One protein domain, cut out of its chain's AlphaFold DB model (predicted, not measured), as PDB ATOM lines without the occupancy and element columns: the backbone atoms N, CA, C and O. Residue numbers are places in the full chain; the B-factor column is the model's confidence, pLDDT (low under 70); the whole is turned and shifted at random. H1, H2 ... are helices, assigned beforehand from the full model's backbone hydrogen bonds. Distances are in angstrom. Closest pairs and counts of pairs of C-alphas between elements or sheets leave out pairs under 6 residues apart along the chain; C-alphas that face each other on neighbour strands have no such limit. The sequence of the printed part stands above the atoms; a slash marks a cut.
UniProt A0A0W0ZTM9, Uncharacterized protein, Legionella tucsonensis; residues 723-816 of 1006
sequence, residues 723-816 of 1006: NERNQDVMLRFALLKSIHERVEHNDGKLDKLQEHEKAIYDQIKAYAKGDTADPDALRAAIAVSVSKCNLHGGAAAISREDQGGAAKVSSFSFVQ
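What this domain is: This is residues 723 to 816 of the 1006 residues of an uncharacterized protein of Legionella tucsonensis (UniProt A0A0W0ZTM9). One long helix, H1, runs across the open end of a helical hairpin, H2 and H3, at about a right angle to both, while the small helix H4 packs on the first half of H1 and a tail with no named element, residues 796 to 816, follows it. The printed part has 94 residues with four named helices, in the order H1, H2, H3, H4, and no named strand; the class is all helix. The whole is compact, with a radius of gyration of the C-alphas of 14.3 A, and it spans 40 by 31 by 20 A along its three main axes.

Where its parts are: H1 takes residues 723 to 744, from C-alpha 723 at (314.899, 333.782, 246.764) to C-alpha 744 at (307.803, 310.757, 227.130), 31.1 A in length. After a short link of 10 residues, H2 takes residues 755 to 769, 21.0 A long. A short link of 6 residues leads to H3, residues 776 to 788, 17.9 A long, which begins with C-alpha 776 at (293.748, 331.763, 236.089). A tight link of 2 residues leads to H4, residues 791 to 795, 6.4 A long, which ends with C-alpha 795 at (312.206, 325.387, 249.187).

How they stand to each other: H1 touches H3, H1 with residues 731 to 735 alone and H3 with residues 782 to 786 alone; their closest C-alphas, those of Arg 732 and Val 786, are 6.6 A apart. The lines of H1 and H3 stand about perpendicular, at 90 degrees. H1 and H2 are close but not clearly touching, with the closest C-alphas, those of Ile 739 and Glu 757, 7.2 A apart, and their lines are about perpendicular, at 88 degrees. H2 and H3 form a helical hairpin: they touch with 15 pairs of C-alphas within 8 A, the closest being those of Gln 763 and Leu 778 at 4.9 A, and run opposite ways at a shallow tilt of 21 degrees. H1 touches H4 with residues 724 to 731 alone, and the closest C-alphas are those of Leu 731 and Leu 791, 6.0 A apart. H3 and H4 are close but not clearly touching, with the C-alphas of Val 786 and His 792 closest at 6.7 A; H2 and H4 are apart. In H2, H3 and H4 every O i to N i+4 pair is within hydrogen-bond range, and in H1 17 of 18 are.

The domain as a whole: The two C-alphas farthest apart, those of Asp 771 and Gly 804, are 42.4 A from each other. The printed part has no cut, and none of the links between its helices is long. The C-alphas of residues 796 to 816 lie 13 to 22 A from the mean of all C-alphas. The mean pLDDT of the printed part is 77.2; it is under 70 in 29 residues, namely residues 723 to 724 and residues 790 to 816.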
ATOM      1  N   ASN A 723     314.787 335.202 247.119       66.19
ATOM      2  CA  ASN A 723     314.899 333.782 246.764       66.19
ATOM      3  C   ASN A 723     313.517 333.146 246.613       66.19
ATOM      4  O   ASN A 723     313.314 332.346 245.711       66.19
ATOM      5  N   GLU A 724     312.554 333.576 247.430       67.06
ATOM      6  CA  GLU A 724     311.176 333.091 247.431       67.06
ATOM      7  C   GLU A 724     310.472 333.175 246.067       67.06
ATOM      8  O   GLU A 724     309.652 332.316 245.769       67.06
ATOM      9  N   ARG A 725     310.807 334.161 245.222       74.62
ATOM     10  CA  ARG A 725     310.206 334.328 243.882       74.62
ATOM     11  C   ARG A 725     310.898 333.462 242.840       74.62
ATOM     12  O   ARG A 725     310.244 332.846 242.010       74.62
ATOM     13  N   ASN A 726     312.227 333.400 242.926       78.69
ATOM     14  CA  ASN A 726     313.037 332.521 242.094       78.69
ATOM     15  C   ASN A 726     312.636 331.060 242.321       78.69
ATOM     16  O   ASN A 726     312.430 330.328 241.367       78.69
ATOM     17  N   GLN A 727     312.484 330.662 243.585       77.38
ATOM     18  CA  GLN A 727     311.959 329.362 244.001       77.38
ATOM     19  C   GLN A 727     310.584 329.117 243.407       77.38
ATOM     20  O   GLN A 727     310.371 328.129 242.722       77.38
ATOM     21  N   ASP A 728     309.646 330.029 243.644       79.44
ATOM     22  CA  ASP A 728     308.270 329.884 243.193       79.44
ATOM     23  C   ASP A 728     308.163 329.598 241.676       79.44
ATOM     24  O   ASP A 728     307.456 328.664 241.287       79.44
ATOM     25  N   VAL A 729     308.956 330.277 240.835       86.88
ATOM     26  CA  VAL A 729     309.051 329.981 239.391       86.88
ATOM     27  C   VAL A 729     309.835 328.689 239.105       86.88
ATOM     28  O   VAL A 729     309.342 327.833 238.368       86.88
ATOM     29  N   MET A 730     311.005 328.477 239.722       84.19
ATOM     30  CA  MET A 730     311.833 327.277 239.502       84.19
ATOM     31  C   MET A 730     311.129 325.968 239.877       84.19
ATOM     32  O   MET A 730     311.363 324.939 239.250       84.19
ATOM     33  N   LEU A 731     310.239 325.983 240.872       84.69
ATOM     34  CA  LEU A 731     309.457 324.810 241.264       84.69
ATOM     35  C   LEU A 731     308.330 324.515 240.260       84.69
ATOM     36  O   LEU A 731     307.990 323.350 240.070       84.69
ATOM     37  N   ARG A 732     307.783 325.540 239.585       90.31
ATOM     38  CA  ARG A 732     306.838 325.368 238.464       90.31
ATOM     39  C   ARG A 732     307.561 324.780 237.250       90.31
ATOM     40  O   ARG A 732     307.102 323.780 236.710       90.31
ATOM     41  N   PHE A 733     308.731 325.321 236.901       90.62
ATOM     42  CA  PHE A 733     309.627 324.767 235.877       90.62
ATOM     43  C   PHE A 733     309.982 323.295 236.155       90.62
ATOM     44  O   PHE A 733     309.775 322.436 235.300       90.62
ATOM     45  N   ALA A 734     310.456 322.981 237.366       87.31
ATOM     46  CA  ALA A 734     310.872 321.628 237.736       87.31
ATOM     47  C   ALA A 734     309.703 320.630 237.736       87.31
ATOM     48  O   ALA A 734     309.894 319.476 237.348       87.31
ATOM     49  N   LEU A 735     308.495 321.072 238.115       90.50
ATOM     50  CA  LEU A 735     307.273 320.276 237.999       90.50
ATOM     51  C   LEU A 735     306.913 320.005 236.532       90.50
ATOM     52  O   LEU A 735     306.667 318.855 236.184       90.50
ATOM     53  N   LEU A 736     306.918 321.027 235.670       94.00
ATOM     54  CA  LEU A 736     306.606 320.866 234.245       94.00
ATOM     55  C   LEU A 736     307.613 319.940 233.545       94.00
ATOM     56  O   LEU A 736     307.195 319.048 232.812       94.00
ATOM     57  N   LYS A 737     308.920 320.064 233.831       91.19
ATOM     58  CA  LYS A 737     309.931 319.106 233.343       91.19
ATOM     59  C   LYS A 737     309.690 317.695 233.922       91.19
ATOM     60  O   LYS A 737     309.631 316.749 233.154       91.19
ATOM     61  N   SER A 738     309.446 317.533 235.230       91.00
ATOM     62  CA  SER A 738     309.122 316.222 235.851       91.00
ATOM     63  C   SER A 738     307.893 315.537 235.232       91.00
ATOM     64  O   SER A 738     307.863 314.311 235.118       91.00
ATOM     65  N   ILE A 739     306.879 316.313 234.846       93.19
ATOM     66  CA  ILE A 739     305.681 315.817 234.161       93.19
ATOM     67  C   ILE A 739     306.011 315.438 232.708       93.19
ATOM     68  O   ILE A 739     305.620 314.360 232.269       93.19
ATOM     69  N   HIS A 740     306.766 316.275 231.986       93.06
ATOM     70  CA  HIS A 740     307.202 316.012 230.610       93.06
ATOM     71  C   HIS A 740     308.007 314.711 230.492       93.06
ATOM     72  O   HIS A 740     307.618 313.821 229.735       93.06
ATOM     73  N   GLU A 741     309.077 314.568 231.285       91.31
ATOM     74  CA  GLU A 741     309.947 313.386 231.242       91.31
ATOM     75  C   GLU A 741     309.140 312.108 231.543       91.31
ATOM     76  O   GLU A 741     309.228 311.136 230.794       91.31
ATOM     77  N   ARG A 742     308.266 312.124 232.566       91.62
ATOM     78  CA  ARG A 742     307.398 310.981 232.912       91.62
ATOM     79  C   ARG A 742     306.414 310.577 231.817       91.62
ATOM     80  O   ARG A 742     306.009 309.419 231.792       91.62
ATOM     81  N   VAL A 743     306.010 311.497 230.943       92.31
ATOM     82  CA  VAL A 743     305.078 311.208 229.844       92.31
ATOM     83  C   VAL A 743     305.820 310.690 228.609       92.31
ATOM     84  O   VAL A 743     305.375 309.710 228.013       92.31
ATOM     85  N   GLU A 744     306.982 311.244 228.258       89.62
ATOM     86  CA  GLU A 744     307.803 310.757 227.130       89.62
ATOM     87  C   GLU A 744     308.425 309.367 227.419       89.62
ATOM     88  O   GLU A 744     308.440 308.487 226.548       89.62
ATOM     89  N   HIS A 745     308.816 309.103 228.674       88.94
ATOM     90  CA  HIS A 745     309.212 307.769 229.163       88.94
ATOM     91  C   HIS A 745     308.022 306.794 229.323       88.94
ATOM     92  O   HIS A 745     308.210 305.639 229.703       88.94
ATOM     93  N   ASN A 746     306.795 307.236 229.025       89.69
ATOM     94  CA  ASN A 746     305.557 306.452 229.068       89.69
ATOM     95  C   ASN A 746     304.810 306.495 227.712       89.69
ATOM     96  O   ASN A 746     303.586 306.397 227.639       89.69
ATOM     97  N   ASP A 747     305.559 306.680 226.621       86.38
ATOM     98  CA  ASP A 747     305.110 306.738 225.219       86.38
ATOM     99  C   ASP A 747     304.050 307.811 224.904       86.38
ATOM    100  O   ASP A 747     303.290 307.680 223.938       86.38
ATOM    101  N   GLY A 748     303.982 308.877 225.700       87.69
ATOM    102  CA  GLY A 748     302.975 309.935 225.595       87.69
ATOM    103  C   GLY A 748     301.714 309.704 226.439       87.69
ATOM    104  O   GLY A 748     300.778 310.494 226.350       87.69
ATOM    105  N   LYS A 749     301.648 308.636 227.247       90.56
ATOM    106  CA  LYS A 749     300.459 308.290 228.044       90.56
ATOM    107  C   LYS A 749     300.476 308.990 229.410       90.56
ATOM    108  O   LYS A 749     301.510 309.069 230.075       90.56
ATOM    109  N   LEU A 750     299.306 309.451 229.860       93.06
ATOM    110  CA  LEU A 750     299.135 310.212 231.110       93.06
ATOM    111  C   LEU A 750     298.786 309.338 232.336       93.06
ATOM    112  O   LEU A 750     298.455 309.867 233.395       93.06
ATOM    113  N   ASP A 751     298.814 308.009 232.226       91.75
ATOM    114  CA  ASP A 751     298.387 307.084 233.287       91.75
ATOM    115  C   ASP A 751     299.355 307.021 234.484       91.75
ATOM    116  O   ASP A 751     298.897 306.845 235.614       91.75
ATOM    117  N   LYS A 752     300.657 307.280 234.275       88.44
ATOM    118  CA  LYS A 752     301.649 307.453 235.359       88.44
ATOM    119  C   LYS A 752     301.548 308.808 236.100       88.44
ATOM    120  O   LYS A 752     302.283 309.029 237.063       88.44
ATOM    121  N   LEU A 753     300.652 309.717 235.694       91.88
ATOM    122  CA  LEU A 753     300.442 311.017 236.352       91.88
ATOM    123  C   LEU A 753     299.351 310.977 237.430       91.88
ATOM    124  O   LEU A 753     298.359 310.254 237.321       91.88
ATOM    125  N   GLN A 754     299.491 311.823 238.450       90.31
ATOM    126  CA  GLN A 754     298.441 312.063 239.444       90.31
ATOM    127  C   GLN A 754     297.336 312.977 238.885       90.31
ATOM    128  O   GLN A 754     297.586 313.812 238.022       90.31
ATOM    129  N   GLU A 755     296.118 312.906 239.433       91.19
ATOM    130  CA  GLU A 755     294.964 313.698 238.954       91.19
ATOM    131  C   GLU A 755     295.204 315.219 238.926       91.19
ATOM    132  O   GLU A 755     294.698 315.917 238.052       91.19
ATOM    133  N   HIS A 756     296.011 315.751 239.849       88.38
ATOM    134  CA  HIS A 756     296.367 317.174 239.853       88.38
ATOM    135  C   HIS A 756     297.380 317.536 238.749       88.38
ATOM    136  O   HIS A 756     297.348 318.647 238.229       88.38
ATOM    137  N   GLU A 757     298.224 316.589 238.341       92.81
ATOM    138  CA  GLU A 757     299.189 316.742 237.248       92.81
ATOM    139  C   GLU A 757     298.493 316.610 235.882       92.81
ATOM    140  O   GLU A 757     298.776 317.387 234.972       92.81
ATOM    141  N   LYS A 758     297.505 315.710 235.762       94.88
ATOM    142  CA  LYS A 758     296.591 315.640 234.603       94.88
ATOM    143  C   LYS A 758     295.821 316.949 234.418       94.88
ATOM    144  O   LYS A 758     295.779 317.476 233.313       94.88
ATOM    145  N   ALA A 759     295.340 317.550 235.509       94.31
ATOM    146  CA  ALA A 759     294.683 318.853 235.451       94.31
ATOM    147  C   ALA A 759     295.588 319.977 234.898       94.31
ATOM    148  O   ALA A 759     295.067 320.941 234.342       94.31
ATOM    149  N   ILE A 760     296.925 319.876 234.991       95.06
ATOM    150  CA  ILE A 760     297.823 320.815 234.290       95.06
ATOM    151  C   ILE A 760     297.722 320.610 232.776       95.06
ATOM    152  O   ILE A 760     297.551 321.598 232.066       95.06
ATOM    153  N   TYR A 761     297.771 319.362 232.288       93.19
ATOM    154  CA  TYR A 761     297.561 319.039 230.869       93.19
ATOM    155  C   TYR A 761     296.206 319.543 230.358       93.19
ATOM    156  O   TYR A 761     296.154 320.191 229.314       93.19
ATOM    157  N   ASP A 762     295.125 319.312 231.105       92.94
ATOM    158  CA  ASP A 762     293.783 319.743 230.703       92.94
ATOM    159  C   ASP A 762     293.689 321.272 230.590       92.94
ATOM    160  O   ASP A 762     293.186 321.799 229.595       92.94
ATOM    161  N   GLN A 763     294.206 322.007 231.584       95.62
ATOM    162  CA  GLN A 763     294.134 323.471 231.583       95.62
ATOM    163  C   GLN A 763     295.117 324.124 230.605       95.62
ATOM    164  O   GLN A 763     294.776 325.150 230.018       95.62
ATOM    165  N   ILE A 764     296.307 323.552 230.376       95.19
ATOM    166  CA  ILE A 764     297.236 324.087 229.369       95.19
ATOM    167  C   ILE A 764     296.736 323.798 227.950       95.19
ATOM    168  O   ILE A 764     296.885 324.654 227.087       95.19
ATOM    169  N   LYS A 765     296.053 322.666 227.722       92.81
ATOM    170  CA  LYS A 765     295.376 322.337 226.455       92.81
ATOM    171  C   LYS A 765     294.214 323.282 226.165       92.81
ATOM    172  O   LYS A 765     294.197 323.882 225.092       92.81
ATOM    173  N   ALA A 766     293.315 323.482 227.130       92.50
ATOM    174  CA  ALA A 766     292.194 324.412 226.997       92.50
ATOM    175  C   ALA A 766     292.662 325.862 226.764       92.50
ATOM    176  O   ALA A 766     292.159 326.558 225.880       92.50
ATOM    177  N   TYR A 767     293.672 326.317 227.512       94.19
ATOM    178  CA  TYR A 767     294.215 327.662 227.341       94.19
ATOM    179  C   TYR A 767     294.990 327.821 226.021       94.19
ATOM    180  O   TYR A 767     294.752 328.784 225.297       94.19
ATOM    181  N   ALA A 768     295.859 326.874 225.645       92.00
ATOM    182  CA  ALA A 768     296.603 326.935 224.384       92.00
ATOM    183  C   ALA A 768     295.666 326.987 223.166       92.00
ATOM    184  O   ALA A 768     295.846 327.850 222.307       92.00
ATOM    185  N   LYS A 769     294.614 326.155 223.129       89.38
ATOM    186  CA  LYS A 769     293.601 326.146 222.052       89.38
ATOM    187  C   LYS A 769     292.714 327.394 222.014       89.38
ATOM    188  O   LYS A 769     292.192 327.726 220.952       89.38
ATOM    189  N   GLY A 770     292.581 328.101 223.137       88.88
ATOM    190  CA  GLY A 770     291.693 329.256 223.280       88.88
ATOM    191  C   GLY A 770     290.283 328.905 223.762       88.88
ATOM    192  O   GLY A 770     289.429 329.786 223.798       88.88
ATOM    193  N   ASP A 771     290.054 327.659 224.195       87.81
ATOM    194  CA  ASP A 771     288.807 327.210 224.833       87.81
ATOM    195  C   ASP A 771     288.522 328.010 226.123       87.81
ATOM    196  O   ASP A 771     287.372 328.195 226.525       87.81
ATOM    197  N   THR A 772     289.577 328.541 226.754       85.50
ATOM    198  CA  THR A 772     289.495 329.556 227.811       85.50
ATOM    199  C   THR A 772     290.335 330.783 227.468       85.50
ATOM    200  O   THR A 772     291.519 330.655 227.159       85.50
ATOM    201  N   ALA A 773     289.767 331.978 227.635       78.62
ATOM    202  CA  ALA A 773     290.500 333.240 227.501       78.62
ATOM    203  C   ALA A 773     291.292 333.645 228.764       78.62
ATOM    204  O   ALA A 773     292.129 334.539 228.685       78.62
ATOM    205  N   ASP A 774     291.033 333.028 229.924       85.00
ATOM    206  CA  ASP A 774     291.642 333.383 231.217       85.00
ATOM    207  C   ASP A 774     292.578 332.265 231.726       85.00
ATOM    208  O   ASP A 774     292.098 331.174 232.045       85.00
ATOM    209  N   PRO A 775     293.897 332.513 231.855       91.75
ATOM    210  CA  PRO A 775     294.846 331.528 232.360       91.75
ATOM    211  C   PRO A 775     294.808 331.344 233.888       91.75
ATOM    212  O   PRO A 775     295.616 330.576 234.412       91.75
ATOM    213  N   ASP A 776     293.888 331.978 234.635       89.81
ATOM    214  CA  ASP A 776     293.748 331.763 236.089       89.81
ATOM    215  C   ASP A 776     293.518 330.285 236.449       89.81
ATOM    216  O   ASP A 776     293.983 329.834 237.498       89.81
ATOM    217  N   ALA A 777     292.857 329.510 235.581       90.44
ATOM    218  CA  ALA A 777     292.638 328.082 235.797       90.44
ATOM    219  C   ALA A 777     293.927 327.251 235.622       90.44
ATOM    220  O   ALA A 777     294.220 326.392 236.455       90.44
ATOM    221  N   LEU A 778     294.747 327.566 234.611       94.38
ATOM    222  CA  LEU A 778     296.077 326.976 234.403       94.38
ATOM    223  C   LEU A 778     297.040 327.346 235.543       94.38
ATOM    224  O   LEU A 778     297.689 326.471 236.121       94.38
ATOM    225  N   ARG A 779     297.075 328.630 235.923       93.06
ATOM    226  CA  ARG A 779     297.841 329.140 237.070       93.06
ATOM    227  C   ARG A 779     297.482 328.374 238.348       93.06
ATOM    228  O   ARG A 779     298.374 327.853 239.016       93.06
ATOM    229  N   ALA A 780     296.186 328.227 238.632       87.06
ATOM    230  CA  ALA A 780     295.697 327.506 239.801       87.06
ATOM    231  C   ALA A 780     295.988 325.993 239.751       87.06
ATOM    232  O   ALA A 780     296.358 325.426 240.778       87.06
ATOM    233  N   ALA A 781     295.864 325.330 238.594       91.62
ATOM    234  CA  ALA A 781     296.192 323.907 238.445       91.62
ATOM    235  C   ALA A 781     297.678 323.633 238.739       91.62
ATOM    236  O   ALA A 781     298.015 322.703 239.480       91.62
ATOM    237  N   ILE A 782     298.562 324.501 238.238       91.25
ATOM    238  CA  ILE A 782     299.995 324.456 238.537       91.25
ATOM    239  C   ILE A 782     300.240 324.736 240.029       91.25
ATOM    240  O   ILE A 782     300.873 323.919 240.692       91.25
ATOM    241  N   ALA A 783     299.706 325.818 240.604       85.31
ATOM    242  CA  ALA A 783     299.939 326.167 242.010       85.31
ATOM    243  C   ALA A 783     299.405 325.110 243.001       85.31
ATOM    244  O   ALA A 783     300.083 324.760 243.971       85.31
ATOM    245  N   VAL A 784     298.225 324.533 242.736       82.81
ATOM    246  CA  VAL A 784     297.689 323.394 243.502       82.81
ATOM    247  C   VAL A 784     298.640 322.204 243.428       82.81
ATOM    248  O   VAL A 784     298.903 321.583 244.457       82.81
ATOM    249  N   SER A 785     299.207 321.914 242.260       86.31
ATOM    250  CA  SER A 785     300.149 320.808 242.078       86.31
ATOM    251  C   SER A 785     301.480 321.052 242.787       86.31
ATOM    252  O   SER A 785     301.888 320.229 243.602       86.31
ATOM    253  N   VAL A 786     302.113 322.218 242.609       83.44
ATOM    254  CA  VAL A 786     303.349 322.600 243.325       83.44
ATOM    255  C   VAL A 786     303.138 322.560 244.854       83.44
ATOM    256  O   VAL A 786     304.053 322.185 245.595       83.44
ATOM    257  N   SER A 787     301.917 322.842 245.337       74.81
ATOM    258  CA  SER A 787     301.518 322.663 246.740       74.81
ATOM    259  C   SER A 787     301.252 321.205 247.147       74.81
ATOM    260  O   SER A 787     301.614 320.846 248.266       74.81
ATOM    261  N   LYS A 788     300.640 320.355 246.309       75.69
ATOM    262  CA  LYS A 788     300.394 318.927 246.619       75.69
ATOM    263  C   LYS A 788     301.693 318.125 246.631       75.69
ATOM    264  O   LYS A 788     301.947 317.404 247.596       75.69
ATOM    265  N   CYS A 789     302.546 318.359 245.639       72.19
ATOM    266  CA  CYS A 789     303.929 317.889 245.564       72.19
ATOM    267  C   CYS A 789     304.842 318.564 246.610       72.19
ATOM    268  O   CYS A 789     305.973 318.127 246.811       72.19
ATOM    269  N   ASN A 790     304.368 319.645 247.255       64.75
ATOM    270  CA  ASN A 790     305.055 320.427 248.293       64.75
ATOM    271  C   ASN A 790     306.494 320.816 247.934       64.75
ATOM    272  O   ASN A 790     307.388 320.893 248.780       64.75
ATOM    273  N   LEU A 791     306.714 321.131 246.664       68.75
ATOM    274  CA  LEU A 791     307.987 321.668 246.196       68.75
ATOM    275  C   LEU A 791     308.326 322.939 246.997       68.75
ATOM    276  O   LEU A 791     309.464 323.143 247.426       68.75
ATOM    277  N   HIS A 792     307.283 323.709 247.330       58.16
ATOM    278  CA  HIS A 792     307.337 324.820 248.269       58.16
ATOM    279  C   HIS A 792     307.827 324.439 249.665       58.16
ATOM    280  O   HIS A 792     308.664 325.157 250.178       58.16
ATOM    281  N   GLY A 793     307.372 323.360 250.307       51.44
ATOM    282  CA  GLY A 793     307.817 323.027 251.667       51.44
ATOM    283  C   GLY A 793     309.293 322.641 251.751       51.44
ATOM    284  O   GLY A 793     309.927 322.931 252.761       51.44
ATOM    285  N   GLY A 794     309.859 322.072 250.680       54.06
ATOM    286  CA  GLY A 794     311.308 321.893 250.538       54.06
ATOM    287  C   GLY A 794     312.047 323.227 250.373       54.06
ATOM    288  O   GLY A 794     312.971 323.517 251.129       54.06
ATOM    289  N   ALA A 795     311.601 324.074 249.440       55.47
ATOM    290  CA  ALA A 795     312.206 325.387 249.187       55.47
ATOM    291  C   ALA A 795     312.004 326.409 250.330       55.47
ATOM    292  O   ALA A 795     312.830 327.291 250.530       55.47
ATOM    293  N   ALA A 796     310.922 326.278 251.104       47.81
ATOM    294  CA  ALA A 796     310.560 327.058 252.296       47.81
ATOM    295  C   ALA A 796     311.256 326.566 253.574       47.81
ATOM    296  O   ALA A 796     310.994 327.076 254.668       47.81
ATOM    297  N   ALA A 797     312.066 325.519 253.454       48.16
ATOM    298  CA  ALA A 797     312.920 324.971 254.494       48.16
ATOM    299  C   ALA A 797     314.368 325.376 254.202       48.16
ATOM    300  O   ALA A 797     314.983 326.137 254.947       48.16
ATOM    301  N   ILE A 798     314.859 324.976 253.034       54.94
ATOM    302  CA  ILE A 798     316.188 325.299 252.525       54.94
ATOM    303  C   ILE A 798     315.984 326.054 251.221       54.94
ATOM    304  O   ILE A 798     315.308 325.540 250.333       54.94
ATOM    305  N   SER A 799     316.616 327.221 251.048       63.66
ATOM    306  CA  SER A 799     316.803 327.718 249.684       63.66
ATOM    307  C   SER A 799     317.669 326.716 248.943       63.66
ATOM    308  O   SER A 799     318.858 326.614 249.240       63.66
ATOM    309  N   ARG A 800     317.067 325.934 248.045       60.78
ATOM    310  CA  ARG A 800     317.768 324.902 247.273       60.78
ATOM    311  C   ARG A 800     318.818 325.568 246.382       60.78
ATOM    312  O   ARG A 800     319.933 325.079 246.264       60.78
ATOM    313  N   GLU A 801     318.491 326.750 245.874       60.31
ATOM    314  CA  GLU A 801     319.302 327.570 244.984       60.31
ATOM    315  C   GLU A 801     320.442 328.312 245.709       60.31
ATOM    316  O   GLU A 801     321.542 328.368 245.176       60.31
ATOM    317  N   ASP A 802     320.216 328.849 246.918       62.62
ATOM    318  CA  ASP A 802     321.262 329.509 247.745       62.62
ATOM    319  C   ASP A 802     321.884 328.565 248.794       62.62
ATOM    320  O   ASP A 802     322.592 329.022 249.693       62.62
ATOM    321  N   GLN A 803     321.567 327.268 248.736       61.22
ATOM    322  CA  GLN A 803     321.984 326.229 249.686       61.22
ATOM    323  C   GLN A 803     321.892 326.679 251.148       61.22
ATOM    324  O   GLN A 803     322.883 327.040 251.781       61.22
ATOM    325  N   GLY A 804     320.673 326.696 251.686       51.97
ATOM    326  CA  GLY A 804     320.416 327.031 253.092       51.97
ATOM    327  C   GLY A 804     320.379 328.527 253.408       51.97
ATOM    328  O   GLY A 804     320.050 328.894 254.539       51.97
ATOM    329  N   GLY A 805     320.602 329.397 252.415       49.81
ATOM    330  CA  GLY A 805     320.164 330.792 252.483       49.81
ATOM    331  C   GLY A 805     318.689 330.872 252.904       49.81
ATOM    332  O   GLY A 805     317.853 330.105 252.424       49.81
ATOM    333  N   ALA A 806     318.363 331.757 253.848       45.97
ATOM    334  CA  ALA A 806     317.079 331.716 254.550       45.97
ATOM    335  C   ALA A 806     315.878 331.960 253.617       45.97
ATOM    336  O   ALA A 806     315.611 333.098 253.217       45.97
ATOM    337  N   ALA A 807     315.126 330.899 253.323       44.00
ATOM    338  CA  ALA A 807     313.900 330.980 252.545       44.00
ATOM    339  C   ALA A 807     312.854 331.874 253.231       44.00
ATOM    340  O   ALA A 807     312.744 331.909 254.461       44.00
ATOM    341  N   LYS A 808     312.077 332.609 252.429       49.44
ATOM    342  CA  LYS A 808     310.983 333.465 252.928       49.44
ATOM    343  C   LYS A 808     309.590 332.958 252.559       49.44
ATOM    344  O   LYS A 808     308.607 333.545 253.004       49.44
ATOM    345  N   VAL A 809     309.526 331.885 251.771       41.38
ATOM    346  CA  VAL A 809     308.308 331.134 251.445       41.38
ATOM    347  C   VAL A 809     307.723 330.533 252.733       41.38
ATOM    348  O   VAL A 809     308.465 330.197 253.660       41.38
ATOM    349  N   SER A 810     306.400 330.389 252.806       39.62
ATOM    350  CA  SER A 810     305.716 329.633 253.863       39.62
ATOM    351  C   SER A 810     305.382 328.215 253.370       39.62
ATOM    352  O   SER A 810     305.146 327.994 252.187       39.62
ATOM    353  N   SER A 811     305.375 327.212 254.254       38.78
ATOM    354  CA  SER A 811     304.911 325.865 253.885       38.78
ATOM    355  C   SER A 811     303.382 325.868 253.754       38.78
ATOM    356  O   SER A 811     302.683 326.052 254.757       38.78
ATOM    357  N   PHE A 812     302.865 325.690 252.538       45.38
ATOM    358  CA  PHE A 812     301.442 325.867 252.245       45.38
ATOM    359  C   PHE A 812     300.518 324.810 252.848       45.38
ATOM    360  O   PHE A 812     300.914 323.692 253.155       45.38
ATOM    361  N   SER A 813     299.262 325.228 253.011       34.38
ATOM    362  CA  SER A 813     298.100 324.376 253.322       34.38
ATOM    363  C   SER A 813     296.745 325.032 252.983       34.38
ATOM    364  O   SER A 813     295.698 324.451 253.242       34.38
ATOM    365  N   PHE A 814     296.718 326.262 252.435       36.69
ATOM    366  CA  PHE A 814     295.511 327.111 252.453       36.69
ATOM    367  C   PHE A 814     294.919 327.494 251.082       36.69
ATOM    368  O   PHE A 814     293.967 328.265 251.020       36.69
ATOM    369  N   VAL A 815     295.422 326.942 249.974       40.22
ATOM    370  CA  VAL A 815     294.874 327.236 248.628       40.22
ATOM    371  C   VAL A 815     293.465 326.642 248.433       40.22
ATOM    372  O   VAL A 815     292.696 327.125 247.606       40.22
ATOM    373  N   GLN A 816     293.078 325.617 249.205       37.12
ATOM    374  CA  GLN A 816     291.864 324.838 248.921       37.12
ATOM    375  C   GLN A 816     290.548 325.360 249.527       37.12
ATOM    376  O   GLN A 816     289.501 324.852 249.117       37.12
TER     377      GLN A 816